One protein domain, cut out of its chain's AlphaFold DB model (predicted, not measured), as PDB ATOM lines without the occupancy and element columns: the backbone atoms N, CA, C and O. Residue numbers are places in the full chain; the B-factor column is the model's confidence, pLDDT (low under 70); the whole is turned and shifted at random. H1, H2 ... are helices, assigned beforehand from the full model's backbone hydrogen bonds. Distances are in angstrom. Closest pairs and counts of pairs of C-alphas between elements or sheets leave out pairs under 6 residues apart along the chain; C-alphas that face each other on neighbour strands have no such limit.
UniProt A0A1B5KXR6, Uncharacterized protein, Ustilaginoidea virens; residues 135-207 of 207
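AT A GLANCE: This is residues 135 to 207 of the 207 residues of an uncharacterized protein of Ustilaginoidea virens (UniProt A0A1B5KXR6). This is a flat slab about one helix thick: H2 and H3 make a V, the short H1 fills the open end of that V, and H5 is a second arm on the other side of H3. H3 is in the middle; the stretch 176 to 183 folds back between H3 and H5, and the short H4 sits near the beginning of H3, before the chain turns into H5. The printed part has 73 residues with five named helices, in the order H1, H2, H3, H4, H5, and no named strand; its class is all helix. It is only just compact, close to loose, with a radius of gyration of the C-alphas of 13.5 A, and the C-alphas span 36 by 27 by 12 A.

HOW THE PARTS SIT: Start at H1, residues 135 to 140, and go on to H2, residues 146 to 159: they touch as a helical hairpin, opposite ways at a shallow tilt of 4 degrees, and their closest C-alphas, those of Ile 139 and Val 149, are 6.6 A apart. Next comes H3, residues 161 to 175, the hub, which touches three other helices. H2 and H3 also form a helical hairpin, opposite ways at a steep tilt of 37 degrees, only just steep. They touch with residues 153 to 157 of H2 and 163 to 165 of H3 alone; the closest C-alphas, of His 157 and Ala 164, are 4.8 A apart. H1 touches H3 at a steep tilt of 40 degrees, the same way, with the closest C-alphas, of Phe 136 and Ser 171, 4.6 A apart. Helix packing is mostly crossed, the helices touching at more than a shallow tilt, but only just. Look then at H4, residues 184 to 188: it touches residues 162 to 166 of H3 alone, closest at the C-alphas of Ser 163 and Val 184, 5.4 A. H5, residues 193 to 205, and H4 only just touch, only at the corner by their link, with 3 pairs of C-alphas within 8 A; the closest are those of Asp 186 and Ile 193, 6.4 A. H3 and H5 are apart. In H1, H2, H3, H4 and H5 every O i to N i+4 pair is within hydrogen-bond range.

IN THESE COORDINATES: Find C-alpha 135 at (146.323, 124.545, 104.147), where H1 begins; it runs to residue 140. H2 runs 20.1 A from C-alpha 146 to C-alpha 159. H3 begins at C-alpha 161, at (155.508, 121.687, 114.372), and runs 21.0 A to C-alpha 175. After H4, H5 runs 18.5 A from C-alpha 193 to C-alpha 205, at (138.327, 146.387, 114.450).

THE WHOLE: The two C-alphas farthest apart, those of Gly 143 and Glu 191, are 37.6 A apart. The printed part has no cut and ends at residue 207, the chain's last. The links H1 to H2, H2 to H3 and H4 to H5 are tight, and H3 to H4, with 8 residues, is short. The mean pLDDT of the printed part is 91.7, and residue 207 alone is under 70.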
ATOM      1  N   LEU A 135     147.322 125.482 103.626       94.50
ATOM      2  CA  LEU A 135     146.323 124.545 104.147       94.50
ATOM      3  C   LEU A 135     144.874 124.957 103.817       94.50
ATOM      4  O   LEU A 135     144.025 124.094 103.605       94.50
ATOM      5  N   PHE A 136     144.580 126.254 103.708       93.00
ATOM      6  CA  PHE A 136     143.250 126.726 103.313       93.00
ATOM      7  C   PHE A 136     142.884 126.270 101.893       93.00
ATOM      8  O   PHE A 136     141.787 125.757 101.653       93.00
ATOM      9  N   ALA A 137     143.818 126.414 100.949       92.44
ATOM     10  CA  ALA A 137     143.632 125.953  99.577       92.44
ATOM     11  C   ALA A 137     143.549 124.420  99.510       92.44
ATOM     12  O   ALA A 137     142.731 123.887  98.756       92.44
ATOM     13  N   ASP A 138     144.313 123.714 100.346       91.94
ATOM     14  CA  ASP A 138     144.232 122.256 100.456       91.94
ATOM     15  C   ASP A 138     142.851 121.811 100.971       91.94
ATOM     16  O   ASP A 138     142.283 120.855 100.455       91.94
ATOM     17  N   ILE A 139     142.245 122.516 101.933       92.56
ATOM     18  CA  ILE A 139     140.931 122.148 102.492       92.56
ATOM     19  C   ILE A 139     139.779 122.484 101.532       92.56
ATOM     20  O   ILE A 139     138.848 121.691 101.373       92.56
ATOM     21  N   PHE A 140     139.807 123.663 100.905       89.19
ATOM     22  CA  PHE A 140     138.659 124.180 100.149       89.19
ATOM     23  C   PHE A 140     138.805 124.060  98.624       89.19
ATOM     24  O   PHE A 140     137.793 123.962  97.924       89.19
ATOM     25  N   GLY A 141     140.040 124.026  98.114       87.88
ATOM     26  CA  GLY A 141     140.369 124.057  96.686       87.88
ATOM     27  C   GLY A 141     140.830 122.722  96.086       87.88
ATOM     28  O   GLY A 141     140.512 122.458  94.924       87.88
ATOM     29  N   SER A 142     141.520 121.862  96.847       86.38
ATOM     30  CA  SER A 142     142.088 120.596  96.328       86.38
ATOM     31  C   SER A 142     141.020 119.610  95.831       86.38
ATOM     32  O   SER A 142     141.188 118.931  94.817       86.38
ATOM     33  N   GLY A 143     139.871 119.565  96.515       86.19
ATOM     34  CA  GLY A 143     138.836 118.558  96.296       86.19
ATOM     35  C   GLY A 143     139.120 117.200  96.948       86.19
ATOM     36  O   GLY A 143     138.325 116.279  96.727       86.19
ATOM     37  N   ASP A 144     140.187 117.088  97.741       90.56
ATOM     38  CA  ASP A 144     140.500 115.908  98.545       90.56
ATOM     39  C   ASP A 144     139.535 115.758  99.734       90.56
ATOM     40  O   ASP A 144     138.776 116.667 100.088       90.56
ATOM     41  N   SER A 145     139.507 114.568 100.345       93.56
ATOM     42  CA  SER A 145     138.730 114.364 101.569       93.56
ATOM     43  C   SER A 145     139.385 115.091 102.744       93.56
ATOM     44  O   SER A 145     140.610 115.163 102.839       93.56
ATOM     45  N   SER A 146     138.569 115.567 103.689       91.75
ATOM     46  CA  SER A 146     139.061 116.193 104.925       91.75
ATOM     47  C   SER A 146     140.048 115.300 105.674       91.75
ATOM     48  O   SER A 146     141.036 115.793 106.205       91.75
ATOM     49  N   ASP A 147     139.806 113.987 105.673       95.00
ATOM     50  CA  ASP A 147     140.659 113.013 106.351       95.00
ATOM     51  C   ASP A 147     142.047 112.929 105.704       95.00
ATOM     52  O   ASP A 147     143.047 112.862 106.411       95.00
ATOM     53  N   SER A 148     142.122 112.990 104.370       95.94
ATOM     54  CA  SER A 148     143.394 112.974 103.639       95.94
ATOM     55  C   SER A 148     144.215 114.233 103.919       95.94
ATOM     56  O   SER A 148     145.408 114.147 104.206       95.94
ATOM     57  N   VAL A 149     143.572 115.405 103.883       96.06
ATOM     58  CA  VAL A 149     144.238 116.688 104.166       96.06
ATOM     59  C   VAL A 149     144.707 116.746 105.623       96.06
ATOM     60  O   VAL A 149     145.830 117.164 105.895       96.06
ATOM     61  N   ALA A 150     143.890 116.262 106.564       95.94
ATOM     62  CA  ALA A 150     144.253 116.203 107.979       95.94
ATOM     63  C   ALA A 150     145.440 115.263 108.242       95.94
ATOM     64  O   ALA A 150     146.325 115.606 109.026       95.94
ATOM     65  N   GLN A 151     145.493 114.101 107.580       97.19
ATOM     66  CA  GLN A 151     146.634 113.182 107.673       97.19
ATOM     67  C   GLN A 151     147.916 113.827 107.141       97.19
ATOM     68  O   GLN A 151     148.937 113.812 107.826       97.19
ATOM     69  N   GLN A 152     147.846 114.459 105.969       95.69
ATOM     70  CA  GLN A 152     148.992 115.144 105.378       95.69
ATOM     71  C   GLN A 152     149.481 116.308 106.255       95.69
ATOM     72  O   GLN A 152     150.685 116.477 106.450       95.69
ATOM     73  N   TRP A 153     148.565 117.096 106.824       97.00
ATOM     74  CA  TRP A 153     148.921 118.156 107.768       97.00
ATOM     75  C   TRP A 153     149.561 117.594 109.045       97.00
ATOM     76  O   TRP A 153     150.562 118.132 109.509       97.00
ATOM     77  N   LEU A 154     149.045 116.485 109.585       96.81
ATOM     78  CA  LEU A 154     149.617 115.841 110.768       96.81
ATOM     79  C   LEU A 154     151.049 115.345 110.517       96.81
ATOM     80  O   LEU A 154     151.901 115.462 111.398       96.81
ATOM     81  N   GLU A 155     151.326 114.797 109.335       97.50
ATOM     82  CA  GLU A 155     152.683 114.414 108.931       97.50
ATOM     83  C   GLU A 155     153.614 115.631 108.866       97.50
ATOM     84  O   GLU A 155     154.708 115.585 109.434       97.50
ATOM     85  N   ARG A 156     153.158 116.743 108.269       95.44
ATOM     86  CA  ARG A 156     153.904 118.015 108.253       95.44
ATOM     87  C   ARG A 156     154.170 118.526 109.669       95.44
ATOM     88  O   ARG A 156     155.300 118.882 109.971       95.44
ATOM     89  N   HIS A 157     153.179 118.477 110.555       96.56
ATOM     90  CA  HIS A 157     153.314 118.911 111.948       96.56
ATOM     91  C   HIS A 157     154.293 118.053 112.755       96.56
ATOM     92  O   HIS A 157     155.002 118.561 113.619       96.56
ATOM     93  N   LYS A 158     154.356 116.744 112.494       97.19
ATOM     94  CA  LYS A 158     155.356 115.875 113.131       97.19
ATOM     95  C   LYS A 158     156.779 116.184 112.663       97.19
ATOM     96  O   LYS A 158     157.708 115.988 113.438       97.19
ATOM     97  N   ALA A 159     156.945 116.624 111.417       96.62
ATOM     98  CA  ALA A 159     158.243 116.994 110.864       96.62
ATOM     99  C   ALA A 159     158.682 118.404 111.298       96.62
ATOM    100  O   ALA A 159     159.834 118.594 111.674       96.62
ATOM    101  N   ASP A 160     157.764 119.369 111.259       93.94
ATOM    102  CA  ASP A 160     157.989 120.773 111.600       93.94
ATOM    103  C   ASP A 160     156.720 121.361 112.242       93.94
ATOM    104  O   ASP A 160     155.802 121.847 111.573       93.94
ATOM    105  N   GLY A 161     156.654 121.254 113.571       93.19
ATOM    106  CA  GLY A 161     155.508 121.687 114.372       93.19
ATOM    107  C   GLY A 161     155.202 123.181 114.235       93.19
ATOM    108  O   GLY A 161     154.068 123.513 113.886       93.19
ATOM    109  N   PRO A 162     156.178 124.086 114.463       93.62
ATOM    110  CA  PRO A 162     155.965 125.528 114.358       93.62
ATOM    111  C   PRO A 162     155.449 125.970 112.985       93.62
ATOM    112  O   PRO A 162     154.497 126.747 112.912       93.62
ATOM    113  N   SER A 163     156.015 125.432 111.901       94.62
ATOM    114  CA  SER A 163     155.580 125.755 110.536       94.62
ATOM    115  C   SER A 163     154.168 125.248 110.241       94.62
ATOM    116  O   SER A 163     153.300 126.012 109.814       94.62
ATOM    117  N   ALA A 164     153.879 123.985 110.565       95.88
ATOM    118  CA  ALA A 164     152.545 123.424 110.359       95.88
ATOM    119  C   ALA A 164     151.470 124.104 111.227       95.88
ATOM    120  O   ALA A 164     150.306 124.186 110.823       95.88
ATOM    121  N   LEU A 165     151.841 124.585 112.418       95.00
ATOM    122  CA  LEU A 165     150.953 125.343 113.293       95.00
ATOM    123  C   LEU A 165     150.680 126.745 112.735       95.00
ATOM    124  O   LEU A 165     149.521 127.165 112.727       95.00
ATOM    125  N   ALA A 166     151.695 127.433 112.205       94.88
ATOM    126  CA  ALA A 166     151.507 128.700 111.500       94.88
ATOM    127  C   ALA A 166     150.551 128.534 110.303       94.88
ATOM    128  O   ALA A 166     149.601 129.307 110.163       94.88
ATOM    129  N   ASP A 167     150.713 127.474 109.506       94.94
ATOM    130  CA  ASP A 167     149.806 127.140 108.397       94.94
ATOM    131  C   ASP A 167     148.361 126.898 108.858       94.94
ATOM    132  O   ASP A 167     147.409 127.352 108.212       94.94
ATOM    133  N   LEU A 168     148.174 126.208 109.988       95.56
ATOM    134  CA  LEU A 168     146.848 125.980 110.561       95.56
ATOM    135  C   LEU A 168     146.191 127.293 110.997       95.56
ATOM    136  O   LEU A 168     145.030 127.545 110.662       95.56
ATOM    137  N   ILE A 169     146.928 128.138 111.718       94.81
ATOM    138  CA  ILE A 169     146.438 129.440 112.179       94.81
ATOM    139  C   ILE A 169     146.085 130.318 110.974       94.81
ATOM    140  O   ILE A 169     144.986 130.871 110.919       94.81
ATOM    141  N   ASN A 170     146.949 130.368 109.961       94.06
ATOM    142  CA  ASN A 170     146.701 131.111 108.728       94.06
ATOM    143  C   ASN A 170     145.476 130.590 107.971       94.06
ATOM    144  O   ASN A 170     144.717 131.390 107.426       94.06
ATOM    145  N   SER A 171     145.215 129.281 107.981       93.88
ATOM    146  CA  SER A 171     143.982 128.729 107.412       93.88
ATOM    147  C   SER A 171     142.729 129.214 108.146       93.88
ATOM    148  O   SER A 171     141.695 129.457 107.517       93.88
ATOM    149  N   ILE A 172     142.795 129.364 109.471       93.69
ATOM    150  CA  ILE A 172     141.691 129.909 110.272       93.69
ATOM    151  C   ILE A 172     141.512 131.400 109.966       93.69
ATOM    152  O   ILE A 172     140.389 131.828 109.699       93.69
ATOM    153  N   LEU A 173     142.600 132.175 109.921       92.06
ATOM    154  CA  LEU A 173     142.563 133.606 109.603       92.06
ATOM    155  C   LEU A 173     141.964 133.861 108.213       92.06
ATOM    156  O   LEU A 173     141.003 134.627 108.094       92.06
ATOM    157  N   GLN A 174     142.408 133.120 107.195       90.81
ATOM    158  CA  GLN A 174     141.834 133.173 105.845       90.81
ATOM    159  C   GLN A 174     140.341 132.805 105.832       90.81
ATOM    160  O   GLN A 174     139.551 133.433 105.127       90.81
ATOM    161  N   SER A 175     139.917 131.848 106.667       90.12
ATOM    162  CA  SER A 175     138.497 131.479 106.806       90.12
ATOM    163  C   SER A 175     137.641 132.595 107.414       90.12
ATOM    164  O   SER A 175     136.438 132.650 107.158       90.12
ATOM    165  N   THR A 176     138.243 133.495 108.196       89.00
ATOM    166  CA  THR A 176     137.576 134.695 108.733       89.00
ATOM    167  C   THR A 176     137.633 135.901 107.792       89.00
ATOM    168  O   THR A 176     137.023 136.926 108.086       89.00
ATOM    169  N   GLY A 177     138.327 135.783 106.652       86.44
ATOM    170  CA  GLY A 177     138.587 136.897 105.738       86.44
ATOM    171  C   GLY A 177     139.653 137.869 106.250       86.44
ATOM    172  O   GLY A 177     139.666 139.018 105.825       86.44
ATOM    173  N   CYS A 178     140.504 137.432 107.183       86.81
ATOM    174  CA  CYS A 178     141.645 138.209 107.645       86.81
ATOM    175  C   CYS A 178     142.826 138.007 106.685       86.81
ATOM    176  O   CYS A 178     143.203 136.870 106.402       86.81
ATOM    177  N   ASP A 179     143.404 139.113 106.211       85.19
ATOM    178  CA  ASP A 179     144.534 139.104 105.272       85.19
ATOM    179  C   ASP A 179     145.906 139.084 105.978       85.19
ATOM    180  O   ASP A 179     146.936 138.904 105.323       85.19
ATOM    181  N   LEU A 180     145.953 139.260 107.308       88.31
ATOM    182  CA  LEU A 180     147.200 139.114 108.062       88.31
ATOM    183  C   LEU A 180     147.618 137.647 108.159       88.31
ATOM    184  O   LEU A 180     146.801 136.754 108.370       88.31
ATOM    185  N   GLN A 181     148.927 137.431 108.082       90.50
ATOM    186  CA  GLN A 181     149.548 136.119 108.211       90.50
ATOM    187  C   GLN A 181     150.380 136.059 109.481       90.50
ATOM    188  O   GLN A 181     151.121 136.990 109.777       90.50
ATOM    189  N   VAL A 182     150.267 134.968 110.221       93.12
ATOM    190  CA  VAL A 182     151.127 134.605 111.348       93.12
ATOM    191  C   VAL A 182     152.340 133.858 110.805       93.12
ATOM    192  O   VAL A 182     152.195 132.951 109.978       93.12
ATOM    193  N   THR A 183     153.536 134.258 111.233       93.94
ATOM    194  CA  THR A 183     154.794 133.631 110.815       93.94
ATOM    195  C   THR A 183     155.204 132.512 111.769       93.94
ATOM    196  O   THR A 183     154.646 132.340 112.851       93.94
ATOM    197  N   VAL A 184     156.215 131.739 111.373       94.56
ATOM    198  CA  VAL A 184     156.805 130.708 112.238       94.56
ATOM    199  C   VAL A 184     157.449 131.331 113.482       94.56
ATOM    200  O   VAL A 184     157.348 130.762 114.564       94.56
ATOM    201  N   ASP A 185     158.045 132.519 113.347       94.06
ATOM    202  CA  ASP A 185     158.650 133.252 114.466       94.06
ATOM    203  C   ASP A 185     157.593 133.682 115.494       94.06
ATOM    204  O   ASP A 185     157.809 133.533 116.695       94.06
ATOM    205  N   ASP A 186     156.418 134.132 115.032       93.62
ATOM    206  CA  ASP A 186     155.295 134.494 115.910       93.62
ATOM    207  C   ASP A 186     154.808 133.292 116.748       93.62
ATOM    208  O   ASP A 186     154.355 133.458 117.878       93.62
ATOM    209  N   VAL A 187     154.881 132.076 116.191       92.88
ATOM    210  CA  VAL A 187     154.493 130.826 116.869       92.88
ATOM    211  C   VAL A 187     155.605 130.305 117.784       92.88
ATOM    212  O   VAL A 187     155.324 129.681 118.809       92.88
ATOM    213  N   GLY A 188     156.865 130.538 117.414       92.56
ATOM    214  CA  GLY A 188     158.042 130.124 118.176       92.56
ATOM    215  C   GLY A 188     158.325 130.979 119.414       92.56
ATOM    216  O   GLY A 188     159.074 130.532 120.283       92.56
ATOM    217  N   ASP A 189     157.726 132.170 119.513       94.62
ATOM    218  CA  ASP A 189     157.900 133.093 120.637       94.62
ATOM    219  C   ASP A 189     156.624 133.208 121.499       94.62
ATOM    220  O   ASP A 189     155.770 134.067 121.247       94.62
ATOM    221  N   PRO A 190     156.471 132.370 122.545       91.38
ATOM    222  CA  PRO A 190     155.269 132.353 123.378       91.38
ATOM    223  C   PRO A 190     155.017 133.664 124.132       91.38
ATOM    224  O   PRO A 190     153.862 133.976 124.425       91.38
ATOM    225  N   GLU A 191     156.059 134.449 124.413       94.44
ATOM    226  CA  GLU A 191     155.928 135.740 125.100       94.44
ATOM    227  C   GLU A 191     155.387 136.827 124.160       94.44
ATOM    228  O   GLU A 191     154.748 137.782 124.610       94.44
ATOM    229  N   ASN A 192     155.587 136.672 122.846       93.19
ATOM    230  CA  ASN A 192     155.078 137.598 121.838       93.19
ATOM    231  C   ASN A 192     153.657 137.257 121.345       93.19
ATOM    232  O   ASN A 192     152.982 138.127 120.786       93.19
ATOM    233  N   ILE A 193     153.152 136.040 121.591       93.19
ATOM    234  CA  ILE A 193     151.793 135.618 121.187       93.19
ATOM    235  C   ILE A 193     150.700 136.607 121.640       93.19
ATOM    236  O   ILE A 193     149.853 136.960 120.813       93.19
ATOM    237  N   PRO A 194     150.673 137.101 122.898       94.12
ATOM    238  CA  PRO A 194     149.646 138.050 123.328       94.12
ATOM    239  C   PRO A 194     149.670 139.353 122.526       94.12
ATOM    240  O   PRO A 194     148.611 139.843 122.135       94.12
ATOM    241  N   ASN A 195     150.860 139.886 122.231       93.12
ATOM    242  CA  ASN A 195     151.006 141.098 121.420       93.12
ATOM    243  C   ASN A 195     150.511 140.846 119.995       93.12
ATOM    244  O   ASN A 195     149.724 141.628 119.466       93.12
ATOM    245  N   ARG A 196     150.873 139.694 119.416       93.00
ATOM    246  CA  ARG A 196     150.425 139.312 118.075       93.00
ATOM    247  C   ARG A 196     148.904 139.213 117.969       93.00
ATOM    248  O   ARG A 196     148.323 139.632 116.970       93.00
ATOM    249  N   LEU A 197     148.247 138.668 118.991       92.19
ATOM    250  CA  LEU A 197     146.786 138.592 119.044       92.19
ATOM    251  C   LEU A 197     146.139 139.977 119.138       92.19
ATOM    252  O   LEU A 197     145.115 140.203 118.493       92.19
ATOM    253  N   VAL A 198     146.733 140.899 119.900       93.19
ATOM    254  CA  VAL A 198     146.270 142.292 119.977       93.19
ATOM    255  C   VAL A 198     146.390 142.977 118.616       93.19
ATOM    256  O   VAL A 198     145.435 143.619 118.185       93.19
ATOM    257  N   ASP A 199     147.498 142.788 117.899       90.12
ATOM    258  CA  ASP A 199     147.682 143.356 116.557       90.12
ATOM    259  C   ASP A 199     146.627 142.835 115.570       90.12
ATOM    260  O   ASP A 199     145.974 143.621 114.879       90.12
ATOM    261  N   LEU A 200     146.387 141.517 115.554       90.19
ATOM    262  CA  LEU A 200     145.334 140.900 114.737       90.19
ATOM    263  C   LEU A 200     143.941 141.440 115.096       90.19
ATOM    264  O   LEU A 200     143.119 141.698 114.213       90.19
ATOM    265  N   GLN A 201     143.674 141.628 116.389       89.94
ATOM    266  CA  GLN A 201     142.412 142.166 116.882       89.94
ATOM    267  C   GLN A 201     142.211 143.635 116.483       89.94
ATOM    268  O   GLN A 201     141.094 144.006 116.113       89.94
ATOM    269  N   ASN A 202     143.255 144.459 116.565       88.94
ATOM    270  CA  ASN A 202     143.195 145.874 116.204       88.94
ATOM    271  C   ASN A 202     142.886 146.031 114.716       88.94
ATOM    272  O   ASN A 202     141.938 146.728 114.366       88.94
ATOM    273  N   VAL A 203     143.591 145.294 113.851       83.56
ATOM    274  CA  VAL A 203     143.348 145.360 112.403       83.56
ATOM    275  C   VAL A 203     141.920 144.946 112.056       83.56
ATOM    276  O   VAL A 203     141.294 145.575 111.211       83.56
ATOM    277  N   TYR A 204     141.367 143.929 112.717       79.38
ATOM    278  CA  TYR A 204     139.987 143.518 112.457       79.38
ATOM    279  C   TYR A 204     138.942 144.553 112.913       79.38
ATOM    280  O   TYR A 204     137.860 144.616 112.339       79.38
ATOM    281  N   GLN A 205     139.236 145.347 113.946       84.12
ATOM    282  CA  GLN A 205     138.327 146.387 114.450       84.12
ATOM    283  C   GLN A 205     138.435 147.718 113.700       84.12
ATOM    284  O   GLN A 205     137.507 148.522 113.765       84.12
ATOM    285  N   GLU A 206     139.562 147.976 113.038       73.56
ATOM    286  CA  GLU A 206     139.792 149.196 112.257       73.56
ATOM    287  C   GLU A 206     139.126 149.175 110.867       73.56
ATOM    288  O   GLU A 206     139.074 150.213 110.203       73.56
ATOM    289  N   VAL A 207     138.597 148.021 110.442       57.53
ATOM    290  CA  VAL A 207     137.853 147.815 109.183       57.53
ATOM    291  C   VAL A 207     136.347 147.930 109.408       57.53
ATOM    292  O   VAL A 207     135.685 148.593 108.574       57.53
TER     293      VAL A 207